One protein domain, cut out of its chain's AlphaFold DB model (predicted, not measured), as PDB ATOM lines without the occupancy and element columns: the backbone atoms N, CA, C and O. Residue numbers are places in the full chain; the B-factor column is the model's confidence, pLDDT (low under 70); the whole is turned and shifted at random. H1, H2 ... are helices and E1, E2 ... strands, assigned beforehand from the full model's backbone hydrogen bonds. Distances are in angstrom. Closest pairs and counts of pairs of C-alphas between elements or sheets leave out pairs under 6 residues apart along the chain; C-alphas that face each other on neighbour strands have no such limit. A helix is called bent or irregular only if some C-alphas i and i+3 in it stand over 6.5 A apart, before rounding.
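AT A GLANCE: This is residues 61 to 181 of the 185 residues of the protein "tRNA_edit domain-containing protein" of Hornefia butyriciproducens (UniProt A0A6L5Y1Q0). A strongly twisted sheet of five strands, E3 E1 E2 E4 E7, runs through the middle, with H1 over one face and H2 over the other, and H3 packed on H2. A separate two-stranded hairpin, E5 and E6, sits beside the start of E1, and the longest helix, H5, leads from that hairpin past H3 towards E7 at one edge of the large sheet. The printed part has 121 residues with five named helices and seven named strands, in the order E1 E2 H1 E3 H2 H3 E4 H4 E5 E6 H5 E7. The large sheet is mixed, the small one antiparallel, and the class is mixed, helices and strands. The whole is compact, with a radius of gyration of the C-alphas of 13.3 A and spans of 39 by 29 by 26 A.

IN THESE COORDINATES: In the large sheet, E3 is residues 100 to 102; E1, the longest strand, is residues 61 to 69, 26.1 A from C-alpha 61 at (353.615, 252.209, 317.715) to C-alpha 69 at (364.655, 267.897, 335.408). E2 is residues 75 to 81, 19.7 A long; E4 is residues 132 to 136, 12.7 A; E7 is residues 178 to 180, with C-alpha 180 at (363.771, 250.195, 331.718). The small sheet holds E5, residues 148 to 151, and E6, residues 158 to 163, 16.9 A long. The helices are H1, residues 88 to 95; H2, residues 105 to 112; H3, residues 121 to 126; H4, residues 138 to 142; and H5, residues 164 to 174, 15.3 A long. H3 is irregular, with C-alphas 122 and 125 7.2 A apart.

HOW THE PARTS SIT: E1 and E2 form a hairpin, antiparallel at 156 degrees, with N 65 and O 78 2.9 A apart, within hydrogen-bond range. On the other side of E1 is the edge strand E3, antiparallel at 127 degrees, with N 68 and O 101 at 2.8 A. E2 and E4 are parallel at 23 degrees, with N 77 and O 133 at 2.8 A. E4 and the edge strand E7 are parallel at 25 degrees, with N 179 and O 134 at 2.8 A. Two split strand-helix-strand units, in which two strands of one sheet run the same way, are not neighbours and have helices between them along the chain, have right-handed crossovers: E2, H1, E3, with E1 between the two strands in the sheet, and E3, H2 H3, E4, with E1 and E2 between the two strands in the sheet. H1 and H2 are on opposite faces of the sheet. The closest C-alphas of H1 and E7 are those of Ala 95 and Ile 179, 6.9 A apart. H2 lies over E1 and runs across the strands, at 77 degrees on the local plane. H3 only grazes the sheet with residues 121 to 124, and H4 only grazes it with residues 138 to 142. H2 and H3 touch, closest at the C-alphas of Leu 112 and Asn 126, 5.1 A, and are about perpendicular at 80 degrees. H3 and H5 touch, closest at the C-alphas of Phe 125 and Leu 174, 5.9 A, at a shallow tilt of 13 degrees, the same way. H5 is only just not on the large sheet, with 4 pairs of C-alphas within 10 A. E5 and E6 form a hairpin, antiparallel at 148 degrees, with N 149 and O 162 at 2.8 A. The closest C-alphas of E1 and E5 are those of Asn 61 and Asn 150, 4.8 A apart. Every O i to N i+4 pair is within hydrogen-bond range in H2, H4 and H5; in H1 it is 3 of 4, and in H3 0 of 2, beside 2 of 3 O i to N i+3 pairs.

THE WHOLE: The two C-alphas farthest apart are those of Lys 71 and Ala 146, 38.5 A. The printed part has no cut, and no link is long. The mean pLDDT of the printed part is 94.7, and no printed residue is under 70.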
ATOM      1  N   ASN A  61     353.562 250.822 318.173       95.38
ATOM      2  CA  ASN A  61     353.615 252.209 317.715       95.38
ATOM      3  C   ASN A  61     353.923 253.111 318.903       95.38
ATOM      4  O   ASN A  61     353.167 253.142 319.877       95.38
ATOM      5  N   LEU A  62     355.066 253.794 318.849       95.25
ATOM      6  CA  LEU A  62     355.627 254.497 319.995       95.25
ATOM      7  C   LEU A  62     355.702 256.005 319.760       95.25
ATOM      8  O   LEU A  62     356.012 256.486 318.670       95.25
ATOM      9  N   LYS A  63     355.545 256.752 320.847       93.00
ATOM     10  CA  LYS A  63     355.831 258.181 320.935       93.00
ATOM     11  C   LYS A  63     356.949 258.463 321.918       93.00
ATOM     12  O   LYS A  63     357.237 257.686 322.828       93.00
ATOM     13  N   ASN A  64     357.514 259.657 321.779       95.62
ATOM     14  CA  ASN A  64     358.670 260.084 322.552       95.62
ATOM     15  C   ASN A  64     358.404 261.430 323.211       95.62
ATOM     16  O   ASN A  64     357.997 262.395 322.560       95.62
ATOM     17  N   LEU A  65     358.689 261.514 324.504       95.19
ATOM     18  CA  LEU A  65     358.569 262.732 325.290       95.19
ATOM     19  C   LEU A  65     359.954 263.135 325.787       95.19
ATOM     20  O   LEU A  65     360.588 262.381 326.521       95.19
ATOM     21  N   LEU A  66     360.415 264.333 325.422       96.75
ATOM     22  CA  LEU A  66     361.652 264.888 325.969       96.75
ATOM     23  C   LEU A  66     361.333 265.711 327.219       96.75
ATOM     24  O   LEU A  66     360.674 266.752 327.156       96.75
ATOM     25  N   ILE A  67     361.786 265.215 328.360       96.25
ATOM     26  CA  ILE A  67     361.536 265.738 329.696       96.25
ATOM     27  C   ILE A  67     362.846 266.285 330.260       96.25
ATOM     28  O   ILE A  67     363.900 265.692 330.071       96.25
ATOM     29  N   LYS A  68     362.788 267.407 330.973       96.50
ATOM     30  CA  LYS A  68     363.931 267.990 331.679       96.50
ATOM     31  C   LYS A  68     363.667 268.047 333.174       96.50
ATOM     32  O   LYS A  68     362.604 268.522 333.593       96.50
ATOM     33  N   ASP A  69     364.639 267.623 333.974       95.06
ATOM     34  CA  ASP A  69     364.655 267.897 335.408       95.06
ATOM     35  C   ASP A  69     365.101 269.345 335.658       95.06
ATOM     36  O   ASP A  69     366.191 269.761 335.276       95.06
ATOM     37  N   LYS A  70     364.259 270.129 336.337       91.19
ATOM     38  CA  LYS A  70     364.522 271.544 336.650       91.19
ATOM     39  C   LYS A  70     365.630 271.764 337.681       91.19
ATOM     40  O   LYS A  70     365.965 272.913 337.952       91.19
ATOM     41  N   LYS A  71     366.078 270.717 338.373       89.94
ATOM     42  CA  LYS A  71     367.079 270.814 339.439       89.94
ATOM     43  C   LYS A  71     368.451 270.346 338.974       89.94
ATOM     44  O   LYS A  71     369.435 270.978 339.343       89.94
ATOM     45  N   THR A  72     368.515 269.236 338.239       89.50
ATOM     46  CA  THR A  72     369.783 268.663 337.758       89.50
ATOM     47  C   THR A  72     370.143 269.129 336.350       89.50
ATOM     48  O   THR A  72     371.287 268.971 335.947       89.50
ATOM     49  N   GLU A  73     369.192 269.732 335.625       86.50
ATOM     50  CA  GLU A  73     369.307 270.090 334.205       86.50
ATOM     51  C   GLU A  73     369.508 268.875 333.275       86.50
ATOM     52  O   GLU A  73     369.772 269.049 332.086       86.50
ATOM     53  N   GLU A  74     369.331 267.654 333.794       93.12
ATOM     54  CA  GLU A  74     369.372 266.404 333.030       93.12
ATOM     55  C   GLU A  74     368.114 266.230 332.176       93.12
ATOM     56  O   GLU A  74     367.017 266.694 332.524       93.12
ATOM     57  N   PHE A  75     368.275 265.519 331.060       97.81
ATOM     58  CA  PHE A  75     367.199 265.235 330.123       97.81
ATOM     59  C   PHE A  75     366.846 263.752 330.128       97.81
ATOM     60  O   PHE A  75     367.706 262.880 330.203       97.81
ATOM     61  N   PHE A  76     365.556 263.477 329.989       97.81
ATOM     62  CA  PHE A  76     364.997 262.140 329.919       97.81
ATOM     63  C   PHE A  76     364.133 262.035 328.669       97.81
ATOM     64  O   PHE A  76     363.216 262.835 328.481       97.81
ATOM     65  N   MET A  77     364.411 261.059 327.811       97.94
ATOM     66  CA  MET A  77     363.554 260.724 326.682       97.94
ATOM     67  C   MET A  77     362.701 259.521 327.056       97.94
ATOM     68  O   MET A  77     363.194 258.399 327.083       97.94
ATOM     69  N   VAL A  78     361.431 259.765 327.361       97.56
ATOM     70  CA  VAL A  78     360.484 258.710 327.729       97.56
ATOM     71  C   VAL A  78     359.824 258.182 326.461       97.56
ATOM     72  O   VAL A  78     359.178 258.951 325.746       97.56
ATOM     73  N   VAL A  79     360.002 256.891 326.194       97.88
ATOM     74  CA  VAL A  79     359.474 256.182 325.025       97.88
ATOM     75  C   VAL A  79     358.326 255.291 325.484       97.88
ATOM     76  O   VAL A  79     358.532 254.413 326.321       97.88
ATOM     77  N   LEU A  80     357.124 255.544 324.968       96.94
ATOM     78  CA  LEU A  80     355.886 254.863 325.360       96.94
ATOM     79  C   LEU A  80     355.057 254.518 324.131       96.94
ATOM     80  O   LEU A  80     355.178 255.188 323.111       96.94
ATOM     81  N   GLU A  81     354.151 253.560 324.256       95.19
ATOM     82  CA  GLU A  81     353.079 253.327 323.292       95.19
ATOM     83  C   GLU A  81     352.280 254.613 323.041       95.19
ATOM     84  O   GLU A  81     352.018 255.408 323.956       95.19
ATOM     85  N   ASP A  82     351.885 254.834 321.789       90.25
ATOM     86  CA  ASP A  82     351.351 256.117 321.334       90.25
ATOM     87  C   ASP A  82     350.090 256.555 322.104       90.25
ATOM     88  O   ASP A  82     349.961 257.707 322.530       90.25
ATOM     89  N   HIS A  83     349.198 255.625 322.444       88.00
ATOM     90  CA  HIS A  83     347.993 255.937 323.224       88.00
ATOM     91  C   HIS A  83     348.227 255.986 324.742       88.00
ATOM     92  O   HIS A  83     347.388 256.500 325.493       88.00
ATOM     93  N   ARG A  84     349.384 255.524 325.230       92.19
ATOM     94  CA  ARG A  84     349.686 255.487 326.662       92.19
ATOM     95  C   ARG A  84     349.963 256.891 327.189       92.19
ATOM     96  O   ARG A  84     350.822 257.627 326.701       92.19
ATOM     97  N   ARG A  85     349.234 257.311 328.223       92.44
ATOM     98  CA  ARG A  85     349.526 258.568 328.930       92.44
ATOM     99  C   ARG A  85     350.646 258.346 329.942       92.44
ATOM    100  O   ARG A  85     350.607 257.388 330.707       92.44
ATOM    101  N   MET A  86     351.610 259.265 329.983       92.88
ATOM    102  CA  MET A  86     352.690 259.215 330.969       92.88
ATOM    103  C   MET A  86     352.166 259.587 332.362       92.88
ATOM    104  O   MET A  86     351.774 260.734 332.599       92.88
ATOM    105  N   ASP A  87     352.206 258.641 333.303       93.31
ATOM    106  CA  ASP A  87     351.990 258.930 334.722       93.31
ATOM    107  C   ASP A  87     353.242 259.599 335.304       93.31
ATOM    108  O   ASP A  87     354.263 258.970 335.582       93.31
ATOM    109  N   GLN A  88     353.145 260.909 335.513       90.88
ATOM    110  CA  GLN A  88     354.220 261.742 336.049       90.88
ATOM    111  C   GLN A  88     354.744 261.270 337.412       90.88
ATOM    112  O   GLN A  88     355.929 261.441 337.703       90.88
ATOM    113  N   LYS A  89     353.878 260.721 338.272       91.00
ATOM    114  CA  LYS A  89     354.256 260.273 339.616       91.00
ATOM    115  C   LYS A  89     355.005 258.947 339.545       91.00
ATOM    116  O   LYS A  89     356.006 258.799 340.241       91.00
ATOM    117  N   HIS A  90     354.539 258.029 338.707       93.31
ATOM    118  CA  HIS A  90     355.192 256.743 338.471       93.31
ATOM    119  C   HIS A  90     356.552 256.912 337.794       93.31
ATOM    120  O   HIS A  90     357.574 256.514 338.344       93.31
ATOM    121  N   PHE A  91     356.609 257.621 336.663       93.62
ATOM    122  CA  PHE A  91     357.866 257.811 335.932       93.62
ATOM    123  C   PHE A  91     358.891 258.637 336.705       93.62
ATOM    124  O   PHE A  91     360.090 258.461 336.522       93.62
ATOM    125  N   LYS A  92     358.444 259.469 337.650       92.38
ATOM    126  CA  LYS A  92     359.337 260.083 338.634       92.38
ATOM    127  C   LYS A  92     360.073 259.056 339.496       92.38
ATOM    128  O   LYS A  92     361.238 259.267 339.815       92.38
ATOM    129  N   GLN A  93     359.401 257.984 339.904       92.88
ATOM    130  CA  GLN A  93     360.015 256.909 340.683       92.88
ATOM    131  C   GLN A  93     360.932 256.049 339.810       92.88
ATOM    132  O   GLN A  93     362.017 255.698 340.258       92.88
ATOM    133  N   VAL A  94     360.524 255.775 338.566       94.00
ATOM    134  CA  VAL A  94     361.311 254.997 337.595       94.00
ATOM    135  C   VAL A  94     362.599 255.726 337.200       94.00
ATOM    136  O   VAL A  94     363.683 255.164 337.303       94.00
ATOM    137  N   ALA A  95     362.492 256.984 336.767       93.06
ATOM    138  CA  ALA A  95     363.611 257.754 336.226       93.06
ATOM    139  C   ALA A  95     364.417 258.514 337.294       93.06
ATOM    140  O   ALA A  95     365.501 259.010 337.014       93.06
ATOM    141  N   GLY A  96     363.886 258.648 338.514       91.88
ATOM    142  CA  GLY A  96     364.575 259.301 339.631       91.88
ATOM    143  C   GLY A  96     364.609 260.834 339.591       91.88
ATOM    144  O   GLY A  96     365.214 261.442 340.475       91.88
ATOM    145  N   TRP A  97     363.947 261.484 338.626       92.06
ATOM    146  CA  TRP A  97     363.928 262.950 338.536       92.06
ATOM    147  C   TRP A  97     363.192 263.614 339.715       92.06
ATOM    148  O   TRP A  97     362.351 263.037 340.406       92.06
ATOM    149  N   HIS A  98     363.435 264.898 339.942       90.25
ATOM    150  CA  HIS A  98     362.793 265.684 340.988       90.25
ATOM    151  C   HIS A  98     361.523 266.379 340.494       90.25
ATOM    152  O   HIS A  98     360.405 265.902 340.721       90.25
ATOM    153  N   LYS A  99     361.675 267.558 339.888       90.56
ATOM    154  CA  LYS A  99     360.578 268.370 339.359       90.56
ATOM    155  C   LYS A  99     360.832 268.542 337.878       90.56
ATOM    156  O   LYS A  99     361.794 269.201 337.503       90.56
ATOM    157  N   ASN A 100     359.951 267.989 337.060       93.69
ATOM    158  CA  ASN A 100     360.163 267.957 335.626       93.69
ATOM    159  C   ASN A 100     359.323 268.998 334.866       93.69
ATOM    160  O   ASN A 100     358.465 269.693 335.429       93.69
ATOM    161  N   ARG A 101     359.626 269.132 333.578       94.94
ATOM    162  CA  ARG A 101     358.781 269.732 332.538       94.94
ATOM    163  C   ARG A 101     359.158 269.128 331.187       94.94
ATOM    164  O   ARG A 101     360.230 268.545 331.067       94.94
ATOM    165  N   PHE A 102     358.345 269.352 330.163       95.31
ATOM    166  CA  PHE A 102     358.797 269.142 328.789       95.31
ATOM    167  C   PHE A 102     359.988 270.055 328.459       95.31
ATOM    168  O   PHE A 102     360.096 271.171 328.991       95.31
ATOM    169  N   ALA A 103     360.892 269.562 327.618       96.00
ATOM    170  CA  ALA A 103     361.941 270.368 327.011       96.00
ATOM    171  C   ALA A 103     361.329 271.433 326.090       96.00
ATOM    172  O   ALA A 103     360.279 271.208 325.481       96.00
ATOM    173  N   THR A 104     361.962 272.601 326.007       96.06
ATOM    174  CA  THR A 104     361.527 273.646 325.071       96.06
ATOM    175  C   THR A 104     361.969 273.311 323.638       96.06
ATOM    176  O   THR A 104     362.862 272.478 323.452       96.06
ATOM    177  N   PRO A 105     361.371 273.934 322.605       95.19
ATOM    178  CA  PRO A 105     361.831 273.772 321.225       95.19
ATOM    179  C   PRO A 105     363.319 274.097 321.039       95.19
ATOM    180  O   PRO A 105     364.005 273.406 320.290       95.19
ATOM    181  N   GLU A 106     363.834 275.101 321.748       95.81
ATOM    182  CA  GLU A 106     365.244 275.501 321.706       95.81
ATOM    183  C   GLU A 106     366.141 274.414 322.307       95.81
ATOM    184  O   GLU A 106     367.101 274.000 321.666       95.81
ATOM    185  N   GLU A 107     365.783 273.872 323.477       95.44
ATOM    186  CA  GLU A 107     366.519 272.764 324.108       95.44
ATOM    187  C   GLU A 107     366.523 271.511 323.217       95.44
ATOM    188  O   GLU A 107     367.537 270.825 323.093       95.44
ATOM    189  N   MET A 108     365.399 271.219 322.556       94.81
ATOM    190  CA  MET A 108     365.290 270.115 321.600       94.81
ATOM    191  C   MET A 108     366.174 270.332 320.368       94.81
ATOM    192  O   MET A 108     366.824 269.394 319.903       94.81
ATOM    193  N   TRP A 109     366.229 271.557 319.845       94.38
ATOM    194  CA  TRP A 109     367.104 271.890 318.729       94.38
ATOM    195  C   TRP A 109     368.580 271.801 319.118       94.38
ATOM    196  O   TRP A 109     369.387 271.270 318.358       94.38
ATOM    197  N   GLU A 110     368.945 272.291 320.298       93.69
ATOM    198  CA  GLU A 110     370.315 272.244 320.804       93.69
ATOM    199  C   GLU A 110     370.799 270.807 321.018       93.69
ATOM    200  O   GLU A 110     371.900 270.475 320.575       93.69
ATOM    201  N   LEU A 111     369.972 269.955 321.634       94.38
ATOM    202  CA  LEU A 111     370.323 268.567 321.948       94.38
ATOM    203  C   LEU A 111     370.206 267.627 320.750       94.38
ATOM    204  O   LEU A 111     371.095 266.820 320.499       94.38
ATOM    205  N   LEU A 112     369.083 267.692 320.036       94.81
ATOM    206  CA  LEU A 112     368.701 266.671 319.060       94.81
ATOM    207  C   LEU A 112     368.710 267.184 317.623       94.81
ATOM    208  O   LEU A 112     368.606 266.373 316.708       94.81
ATOM    209  N   ARG A 113     368.830 268.501 317.394       94.44
ATOM    210  CA  ARG A 113     368.652 269.127 316.066       94.44
ATOM    211  C   ARG A 113     367.301 268.765 315.441       94.44
ATOM    212  O   ARG A 113     367.204 268.529 314.238       94.44
ATOM    213  N   LEU A 114     366.266 268.701 316.280       91.81
ATOM    214  CA  LEU A 114     364.890 268.385 315.901       91.81
ATOM    215  C   LEU A 114     363.941 269.521 316.281       91.81
ATOM    216  O   LEU A 114     364.238 270.332 317.157       91.81
ATOM    217  N   LYS A 115     362.784 269.547 315.618       86.69
ATOM    218  CA  LYS A 115     361.659 270.432 315.933       86.69
ATOM    219  C   LYS A 115     360.567 269.655 316.687       86.69
ATOM    220  O   LYS A 115     360.520 268.423 316.589       86.69
ATOM    221  N   PRO A 116     359.672 270.349 317.418       84.00
ATOM    222  CA  PRO A 116     358.531 269.713 318.072       84.00
ATOM    223  C   PRO A 116     357.727 268.829 317.113       84.00
ATOM    224  O   PRO A 116     357.528 269.188 315.957       84.00
ATOM    225  N   GLY A 117     357.275 267.672 317.603       80.12
ATOM    226  CA  GLY A 117     356.557 266.672 316.804       80.12
ATOM    227  C   GLY A 117     357.453 265.657 316.085       80.12
ATOM    228  O   GLY A 117     356.936 264.708 315.518       80.12
ATOM    229  N   SER A 118     358.782 265.807 316.120       83.12
ATOM    230  CA  SER A 118     359.722 264.855 315.494       83.12
ATOM    231  C   SER A 118     360.676 264.187 316.487       83.12
ATOM    232  O   SER A 118     361.677 263.610 316.069       83.12
ATOM    233  N   VAL A 119     360.403 264.282 317.797       90.88
ATOM    234  CA  VAL A 119     361.251 263.692 318.849       90.88
ATOM    235  C   VAL A 119     361.372 262.191 318.625       90.88
ATOM    236  O   VAL A 119     360.366 261.494 318.509       90.88
ATOM    237  N   THR A 120     362.607 261.696 318.603       95.06
ATOM    238  CA  THR A 120     362.905 260.279 318.402       95.06
ATOM    239  C   THR A 120     364.244 259.909 319.049       95.06
ATOM    240  O   THR A 120     365.170 260.732 319.021       95.06
ATOM    241  N   PRO A 121     364.395 258.684 319.590       96.62
ATOM    242  CA  PRO A 121     365.683 258.166 320.049       96.62
ATOM    243  C   PRO A 121     366.718 258.117 318.926       96.62
ATOM    244  O   PRO A 121     367.916 258.245 319.170       96.62
ATOM    245  N   TYR A 122     366.272 258.013 317.674       96.50
ATOM    246  CA  TYR A 122     367.165 257.918 316.526       96.50
ATOM    247  C   TYR A 122     368.011 259.168 316.305       96.50
ATOM    248  O   TYR A 122     369.058 259.058 315.687       96.50
ATOM    249  N   ALA A 123     367.641 260.320 316.869       96.50
ATOM    250  CA  ALA A 123     368.429 261.549 316.786       96.50
ATOM    251  C   ALA A 123     369.458 261.716 317.921       96.50
ATOM    252  O   ALA A 123     370.155 262.732 317.963       96.50
ATOM    253  N   LEU A 124     369.607 260.746 318.835       97.50
ATOM    254  CA  LEU A 124     370.561 260.834 319.955       97.50
ATOM    255  C   LEU A 124     372.032 260.866 319.509       97.50
ATOM    256  O   LEU A 124     372.913 261.223 320.287       97.50
ATOM    257  N   PHE A 125     372.325 260.597 318.235       96.25
ATOM    258  CA  PHE A 125     373.650 260.847 317.663       96.25
ATOM    259  C   PHE A 125     374.023 262.344 317.636       96.25
ATOM    260  O   PHE A 125     375.174 262.681 317.348       96.25
ATOM    261  N   ASN A 126     373.060 263.246 317.858       96.50
ATOM    262  CA  ASN A 126     373.284 264.684 318.024       96.50
ATOM    263  C   ASN A 126     373.615 265.047 319.480       96.50
ATOM    264  O   ASN A 126     374.333 266.020 319.714       96.50
ATOM    265  N   ASP A 127     373.197 264.215 320.439       96.06
ATOM    266  CA  ASP A 127     373.552 264.328 321.853       96.06
ATOM    267  C   ASP A 127     374.958 263.755 322.097       96.06
ATOM    268  O   ASP A 127     375.163 262.640 322.589       96.06
ATOM    269  N   THR A 128     375.958 264.524 321.670       93.38
ATOM    270  CA  THR A 128     377.381 264.154 321.759       93.38
ATOM    271  C   THR A 128     377.902 264.097 323.196       93.38
ATOM    272  O   THR A 128     378.840 263.353 323.469       93.38
ATOM    273  N   GLU A 129     377.271 264.830 324.115       94.31
ATOM    274  CA  GLU A 129     377.615 264.860 325.541       94.31
ATOM    275  C   GLU A 129     376.839 263.826 326.374       94.31
ATOM    276  O   GLU A 129     377.073 263.728 327.576       94.31
ATOM    277  N   LYS A 130     375.937 263.048 325.755       95.38
ATOM    278  CA  LYS A 130     375.130 262.008 326.422       95.38
ATOM    279  C   LYS A 130     374.313 262.545 327.598       95.38
ATOM    280  O   LYS A 130     374.191 261.898 328.635       95.38
ATOM    281  N   LYS A 131     373.733 263.734 327.420       95.38
ATOM    282  CA  LYS A 131     372.878 264.406 328.411       95.38
ATOM    283  C   LYS A 131     371.502 263.762 328.552       95.38
ATOM    284  O   LYS A 131     370.829 263.992 329.557       95.38
ATOM    285  N   VAL A 132     371.057 263.014 327.544       98.00
ATOM    286  CA  VAL A 132     369.742 262.374 327.529       98.00
ATOM    287  C   VAL A 132     369.840 260.943 328.051       98.00
ATOM    288  O   VAL A 132     370.551 260.115 327.482       98.00
ATOM    289  N   THR A 133     369.061 260.635 329.085       98.25
ATOM    290  CA  THR A 133     368.769 259.262 329.519       98.25
ATOM    291  C   THR A 133     367.482 258.782 328.855       98.25
ATOM    292  O   THR A 133     366.450 259.447 328.932       98.25
ATOM    293  N   VAL A 134     367.512 257.631 328.194       98.56
ATOM    294  CA  VAL A 134     366.327 257.020 327.579       98.56
ATOM    295  C   VAL A 134     365.576 256.219 328.637       98.56
ATOM    296  O   VAL A 134     366.180 255.444 329.368       98.56
ATOM    297  N   VAL A 135     364.263 256.402 328.727       98.25
ATOM    298  CA  VAL A 135     363.387 255.663 329.641       98.25
ATOM    299  C   VAL A 135     362.383 254.877 328.808       98.25
ATOM    300  O   VAL A 135     361.550 255.478 328.131       98.25
ATOM    301  N   LEU A 136     362.472 253.549 328.832       98.38
ATOM    302  CA  LEU A 136     361.636 252.661 328.024       98.38
ATOM    303  C   LEU A 136     360.424 252.185 328.821       98.38
ATOM    304  O   LEU A 136     360.580 251.669 329.928       98.38
ATOM    305  N   GLY A 137     359.231 252.350 328.252       97.50
ATOM    306  CA  GLY A 137     357.993 251.821 328.814       97.50
ATOM    307  C   GLY A 137     357.973 250.292 328.873       97.50
ATOM    308  O   GLY A 137     358.582 249.615 328.042       97.50
ATOM    309  N   ASN A 138     357.253 249.744 329.850       96.31
ATOM    310  CA  ASN A 138     357.173 248.306 330.116       96.31
ATOM    311  C   ASN A 138     356.670 247.492 328.907       96.31
ATOM    312  O   ASN A 138     357.075 246.348 328.732       96.31
ATOM    313  N   GLU A 139     355.839 248.076 328.045       96.00
ATOM    314  CA  GLU A 139     355.403 247.495 326.771       96.00
ATOM    315  C   GLU A 139     356.582 247.143 325.849       96.00
ATOM    316  O   GLU A 139     356.599 246.071 325.257       96.00
ATOM    317  N   ILE A 140     357.618 247.986 325.801       97.31
ATOM    318  CA  ILE A 140     358.836 247.744 325.018       97.31
ATOM    319  C   ILE A 140     359.688 246.694 325.725       97.31
ATOM    320  O   ILE A 140     360.243 245.803 325.090       97.31
ATOM    321  N   VAL A 141     359.813 246.804 327.051       97.00
ATOM    322  CA  VAL A 141     360.647 245.917 327.875       97.00
ATOM    323  C   VAL A 141     360.165 244.468 327.780       97.00
ATOM    324  O   VAL A 141     360.975 243.559 327.593       97.00
ATOM    325  N   THR A 142     358.851 244.264 327.858       96.62
ATOM    326  CA  THR A 142     358.215 242.938 327.927       96.62
ATOM    327  C   THR A 142     357.880 242.318 326.573       96.62
ATOM    328  O   THR A 142     357.608 241.122 326.530       96.62
ATOM    329  N   ALA A 143     357.924 243.089 325.483       97.19
ATOM    330  CA  ALA A 143     357.712 242.570 324.135       97.19
ATOM    331  C   ALA A 143     358.778 241.543 323.721       97.19
ATOM    332  O   ALA A 143     359.906 241.568 324.220       97.19
ATOM    333  N   ASP A 144     358.441 240.671 322.774       98.06
ATOM    334  CA  ASP A 144     359.393 239.722 322.198       98.06
ATOM    335  C   ASP A 144     360.491 240.445 321.402       98.06
ATOM    336  O   ASP A 144     360.279 241.519 320.842       98.06
ATOM    337  N   ASP A 145     361.680 239.845 321.302       98.06
ATOM    338  CA  ASP A 145     362.811 240.432 320.563       98.06
ATOM    339  C   ASP A 145     362.503 240.674 319.078       98.06
ATOM    340  O   ASP A 145     363.031 241.612 318.478       98.06
ATOM    341  N   ALA A 146     361.618 239.854 318.504       97.75
ATOM    342  CA  ALA A 146     361.147 239.972 317.128       97.75
ATOM    343  C   ALA A 146     359.968 240.948 316.960       97.75
ATOM    344  O   ALA A 146     359.519 241.158 315.834       97.75
ATOM    345  N   GLU A 147     359.450 241.542 318.039       98.38
ATOM    346  CA  GLU A 147     358.364 242.520 317.949       98.38
ATOM    347  C   GLU A 147     358.807 243.739 317.134       98.38
ATOM    348  O   GLU A 147     359.942 244.206 317.265       98.38
ATOM    349  N   TRP A 148     357.919 244.260 316.288       98.44
ATOM    350  CA  TRP A 148     358.207 245.465 315.516       98.44
ATOM    351  C   TRP A 148     358.070 246.703 316.401       98.44
ATOM    352  O   TRP A 148     357.082 246.882 317.107       98.44
ATOM    353  N   ILE A 149     359.066 247.582 316.338       98.25
ATOM    354  CA  ILE A 149     359.100 248.884 316.995       98.25
ATOM    355  C   ILE A 149     358.971 249.964 315.926       98.25
ATOM    356  O   ILE A 149     359.867 250.131 315.096       98.25
ATOM    357  N   ASN A 150     357.871 250.712 315.973       97.25
ATOM    358  CA  ASN A 150     357.529 251.747 315.005       97.25
ATOM    359  C   ASN A 150     357.780 253.132 315.610       97.25
ATOM    360  O   ASN A 150     357.165 253.517 316.608       97.25
ATOM    361  N   LEU A 151     358.702 253.878 315.001       95.00
ATOM    362  CA  LEU A 151     359.123 255.205 315.447       95.00
ATOM    363  C   LEU A 151     359.374 256.130 314.253       95.00
ATOM    364  O   LEU A 151     359.780 255.695 313.177       95.00
ATOM    365  N   HIS A 152     359.214 257.434 314.460       91.31
ATOM    366  CA  HIS A 152     359.555 258.427 313.444       91.31
ATOM    367  C   HIS A 152     361.077 258.502 313.209       91.31
ATOM    368  O   HIS A 152     361.840 258.680 314.173       91.31
ATOM    369  N   PRO A 153     361.560 258.449 311.951       90.50
ATOM    370  CA  PRO A 153     362.974 258.553 311.618       90.50
ATOM    371  C   PRO A 153     363.392 260.026 311.501       90.50
ATOM    372  O   PRO A 153     363.830 260.489 310.460       90.50
ATOM    373  N   CYS A 154     363.271 260.791 312.588       88.38
ATOM    374  CA  CYS A 154     363.653 262.215 312.676       88.38
ATOM    375  C   CYS A 154     362.759 263.209 311.908       88.38
ATOM    376  O   CYS A 154     363.029 264.411 311.947       88.38
ATOM    377  N   ARG A 155     361.678 262.742 311.275       87.56
ATOM    378  CA  ARG A 155     360.575 263.562 310.750       87.56
ATOM    379  C   ARG A 155     359.240 262.847 310.941       87.56
ATOM    380  O   ARG A 155     359.201 261.624 310.947       87.56
ATOM    381  N   ASN A 156     358.157 263.607 311.065       85.81
ATOM    382  CA  ASN A 156     356.803 263.090 311.309       85.81
ATOM    383  C   ASN A 156     356.016 262.720 310.036       85.81
ATOM    384  O   ASN A 156     354.822 262.457 310.117       85.81
ATOM    385  N   THR A 157     356.662 262.732 308.870       88.94
ATOM    386  CA  THR A 157     356.101 262.282 307.581       88.94
ATOM    387  C   THR A 157     356.604 260.890 307.182       88.94
ATOM    388  O   THR A 157     356.473 260.468 306.036       88.94
ATOM    389  N   ALA A 158     357.251 260.185 308.107       91.69
ATOM    390  CA  ALA A 158     357.643 258.804 307.914       91.69
ATOM    391  C   ALA A 158     357.635 258.049 309.243       91.69
ATOM    392  O   ALA A 158     357.748 258.632 310.328       91.69
ATOM    393  N   THR A 159     357.565 256.731 309.133       93.56
ATOM    394  CA  THR A 159     357.741 255.789 310.232       93.56
ATOM    395  C   THR A 159     358.684 254.684 309.780       93.56
ATOM    396  O   THR A 159     358.586 254.193 308.655       93.56
ATOM    397  N   VAL A 160     359.623 254.314 310.648       96.31
ATOM    398  CA  VAL A 160     360.506 253.167 310.443       96.31
ATOM    399  C   VAL A 160     360.172 252.086 311.461       96.31
ATOM    400  O   VAL A 160     360.058 252.366 312.659       96.31
ATOM    401  N   SER A 161     360.033 250.862 310.969       98.06
ATOM    402  CA  SER A 161     359.821 249.656 311.762       98.06
ATOM    403  C   SER A 161     361.127 248.880 311.839       98.06
ATOM    404  O   SER A 161     361.677 248.506 310.803       98.06
ATOM    405  N   VAL A 162     361.616 248.624 313.048       98.44
ATOM    406  CA  VAL A 162     362.769 247.744 313.320       98.44
ATOM    407  C   VAL A 162     362.373 246.707 314.363       98.44
ATOM    408  O   VAL A 162     361.483 246.974 315.167       98.44
ATOM    409  N   HIS A 163     363.017 245.545 314.401       98.62
ATOM    410  CA  HIS A 163     362.788 244.606 315.500       98.62
ATOM    411  C   HIS A 163     363.242 245.197 316.841       98.62
ATOM    412  O   HIS A 163     364.209 245.963 316.893       98.62
ATOM    413  N   LYS A 164     362.589 244.812 317.944       98.50
ATOM    414  CA  LYS A 164     362.973 245.217 319.304       98.50
ATOM    415  C   LYS A 164     364.456 244.955 319.550       98.50
ATOM    416  O   LYS A 164     365.151 245.855 320.015       98.50
ATOM    417  N   SER A 165     364.973 243.779 319.193       98.56
ATOM    418  CA  SER A 165     366.402 243.472 319.349       98.56
ATOM    419  C   SER A 165     367.305 244.499 318.658       98.56
ATOM    420  O   SER A 165     368.311 244.927 319.222       98.56
ATOM    421  N   ASP A 166     366.931 244.946 317.460       98.69
ATOM    422  CA  ASP A 166     367.685 245.940 316.700       98.69
ATOM    423  C   ASP A 166     367.506 247.355 317.251       98.69
ATOM    424  O   ASP A 166     368.472 248.118 317.289       98.69
ATOM    425  N   PHE A 167     366.327 247.694 317.775       98.69
ATOM    426  CA  PHE A 167     366.115 248.934 318.519       98.69
ATOM    427  C   PHE A 167     367.082 249.048 319.709       98.69
ATOM    428  O   PHE A 167     367.740 250.079 319.867       98.69
ATOM    429  N   TYR A 168     367.259 247.981 320.495       98.69
ATOM    430  CA  TYR A 168     368.243 247.960 321.585       98.69
ATOM    431  C   TYR A 168     369.687 248.089 321.075       98.69
ATOM    432  O   TYR A 168     370.455 248.870 321.638       98.69
ATOM    433  N   ARG A 169     370.055 247.416 319.974       98.69
ATOM    434  CA  ARG A 169     371.384 247.565 319.340       98.69
ATOM    435  C   ARG A 169     371.641 248.998 318.867       98.69
ATOM    436  O   ARG A 169     372.759 249.500 318.987       98.69
ATOM    437  N   ILE A 170     370.615 249.678 318.355       98.62
ATOM    438  CA  ILE A 170     370.684 251.095 317.978       98.62
ATOM    439  C   ILE A 170     370.927 251.961 319.220       98.62
ATOM    440  O   ILE A 170     371.827 252.798 319.199       98.62
ATOM    441  N   LEU A 171     370.182 251.757 320.312       98.50
ATOM    442  CA  LEU A 171     370.394 252.498 321.563       98.50
ATOM    443  C   LEU A 171     371.805 252.278 322.129       98.50
ATOM    444  O   LEU A 171     372.467 253.245 322.512       98.50
ATOM    445  N   GLU A 172     372.297 251.040 322.113       98.44
ATOM    446  CA  GLU A 172     373.656 250.694 322.543       98.44
ATOM    447  C   GLU A 172     374.716 251.407 321.691       98.44
ATOM    448  O   GLU A 172     375.628 252.037 322.227       98.44
ATOM    449  N   LYS A 173     374.559 251.397 320.361       98.12
ATOM    450  CA  LYS A 173     375.431 252.124 319.426       98.12
ATOM    451  C   LYS A 173     375.441 253.629 319.686       98.12
ATOM    452  O   LYS A 173     376.479 254.274 319.527       98.12
ATOM    453  N   LEU A 174     374.291 254.193 320.048       97.62
ATOM    454  CA  LEU A 174     374.152 255.607 320.386       97.62
ATOM    455  C   LEU A 174     374.788 255.927 321.745       97.62
ATOM    456  O   LEU A 174     375.246 257.052 321.933       97.62
ATOM    457  N   GLY A 175     374.889 254.957 322.656       97.88
ATOM    458  CA  GLY A 175     375.660 255.049 323.901       97.88
ATOM    459  C   GLY A 175     375.032 255.933 324.980       97.88
ATOM    460  O   GLY A 175     375.711 256.323 325.930       97.88
ATOM    461  N   ASN A 176     373.760 256.297 324.825       98.12
ATOM    462  CA  ASN A 176     373.004 257.019 325.843       98.12
ATOM    463  C   ASN A 176     372.557 256.049 326.955       98.12
ATOM    464  O   ASN A 176     372.218 254.905 326.644       98.12
ATOM    465  N   PRO A 177     372.528 256.467 328.236       97.62
ATOM    466  CA  PRO A 177     372.025 255.620 329.315       97.62
ATOM    467  C   PRO A 177     370.570 255.208 329.077       97.62
ATOM    468  O   PRO A 177     369.765 256.027 328.633       97.62
ATOM    469  N   VAL A 178     370.228 253.964 329.417       98.25
ATOM    470  CA  VAL A 178     368.869 253.420 329.292       98.25
ATOM    471  C   VAL A 178     368.363 252.990 330.667       98.25
ATOM    472  O   VAL A 178     369.058 252.296 331.409       98.25
ATOM    473  N   ILE A 179     367.144 253.406 330.999       97.62
ATOM    474  CA  ILE A 179     366.370 252.947 332.149       97.62
ATOM    475  C   ILE A 179     365.148 252.213 331.609       97.62
ATOM    476  O   ILE A 179     364.357 252.773 330.854       97.62
ATOM    477  N   GLU A 180     364.968 250.971 332.026       97.00
ATOM    478  CA  GLU A 180     363.771 250.195 331.718       97.00
ATOM    479  C   GLU A 180     362.735 250.381 332.827       97.00
ATOM    480  O   GLU A 180     363.048 250.271 334.019       97.00
ATOM    481  N   GLU A 181     361.491 250.668 332.449       94.56
ATOM    482  CA  GLU A 181     360.367 250.630 333.373       94.56
ATOM    483  C   GLU A 181     360.187 249.197 333.870       94.56
ATOM    484  O   GLU A 181     359.711 248.317 333.156       94.56
TER     485      GLU A 181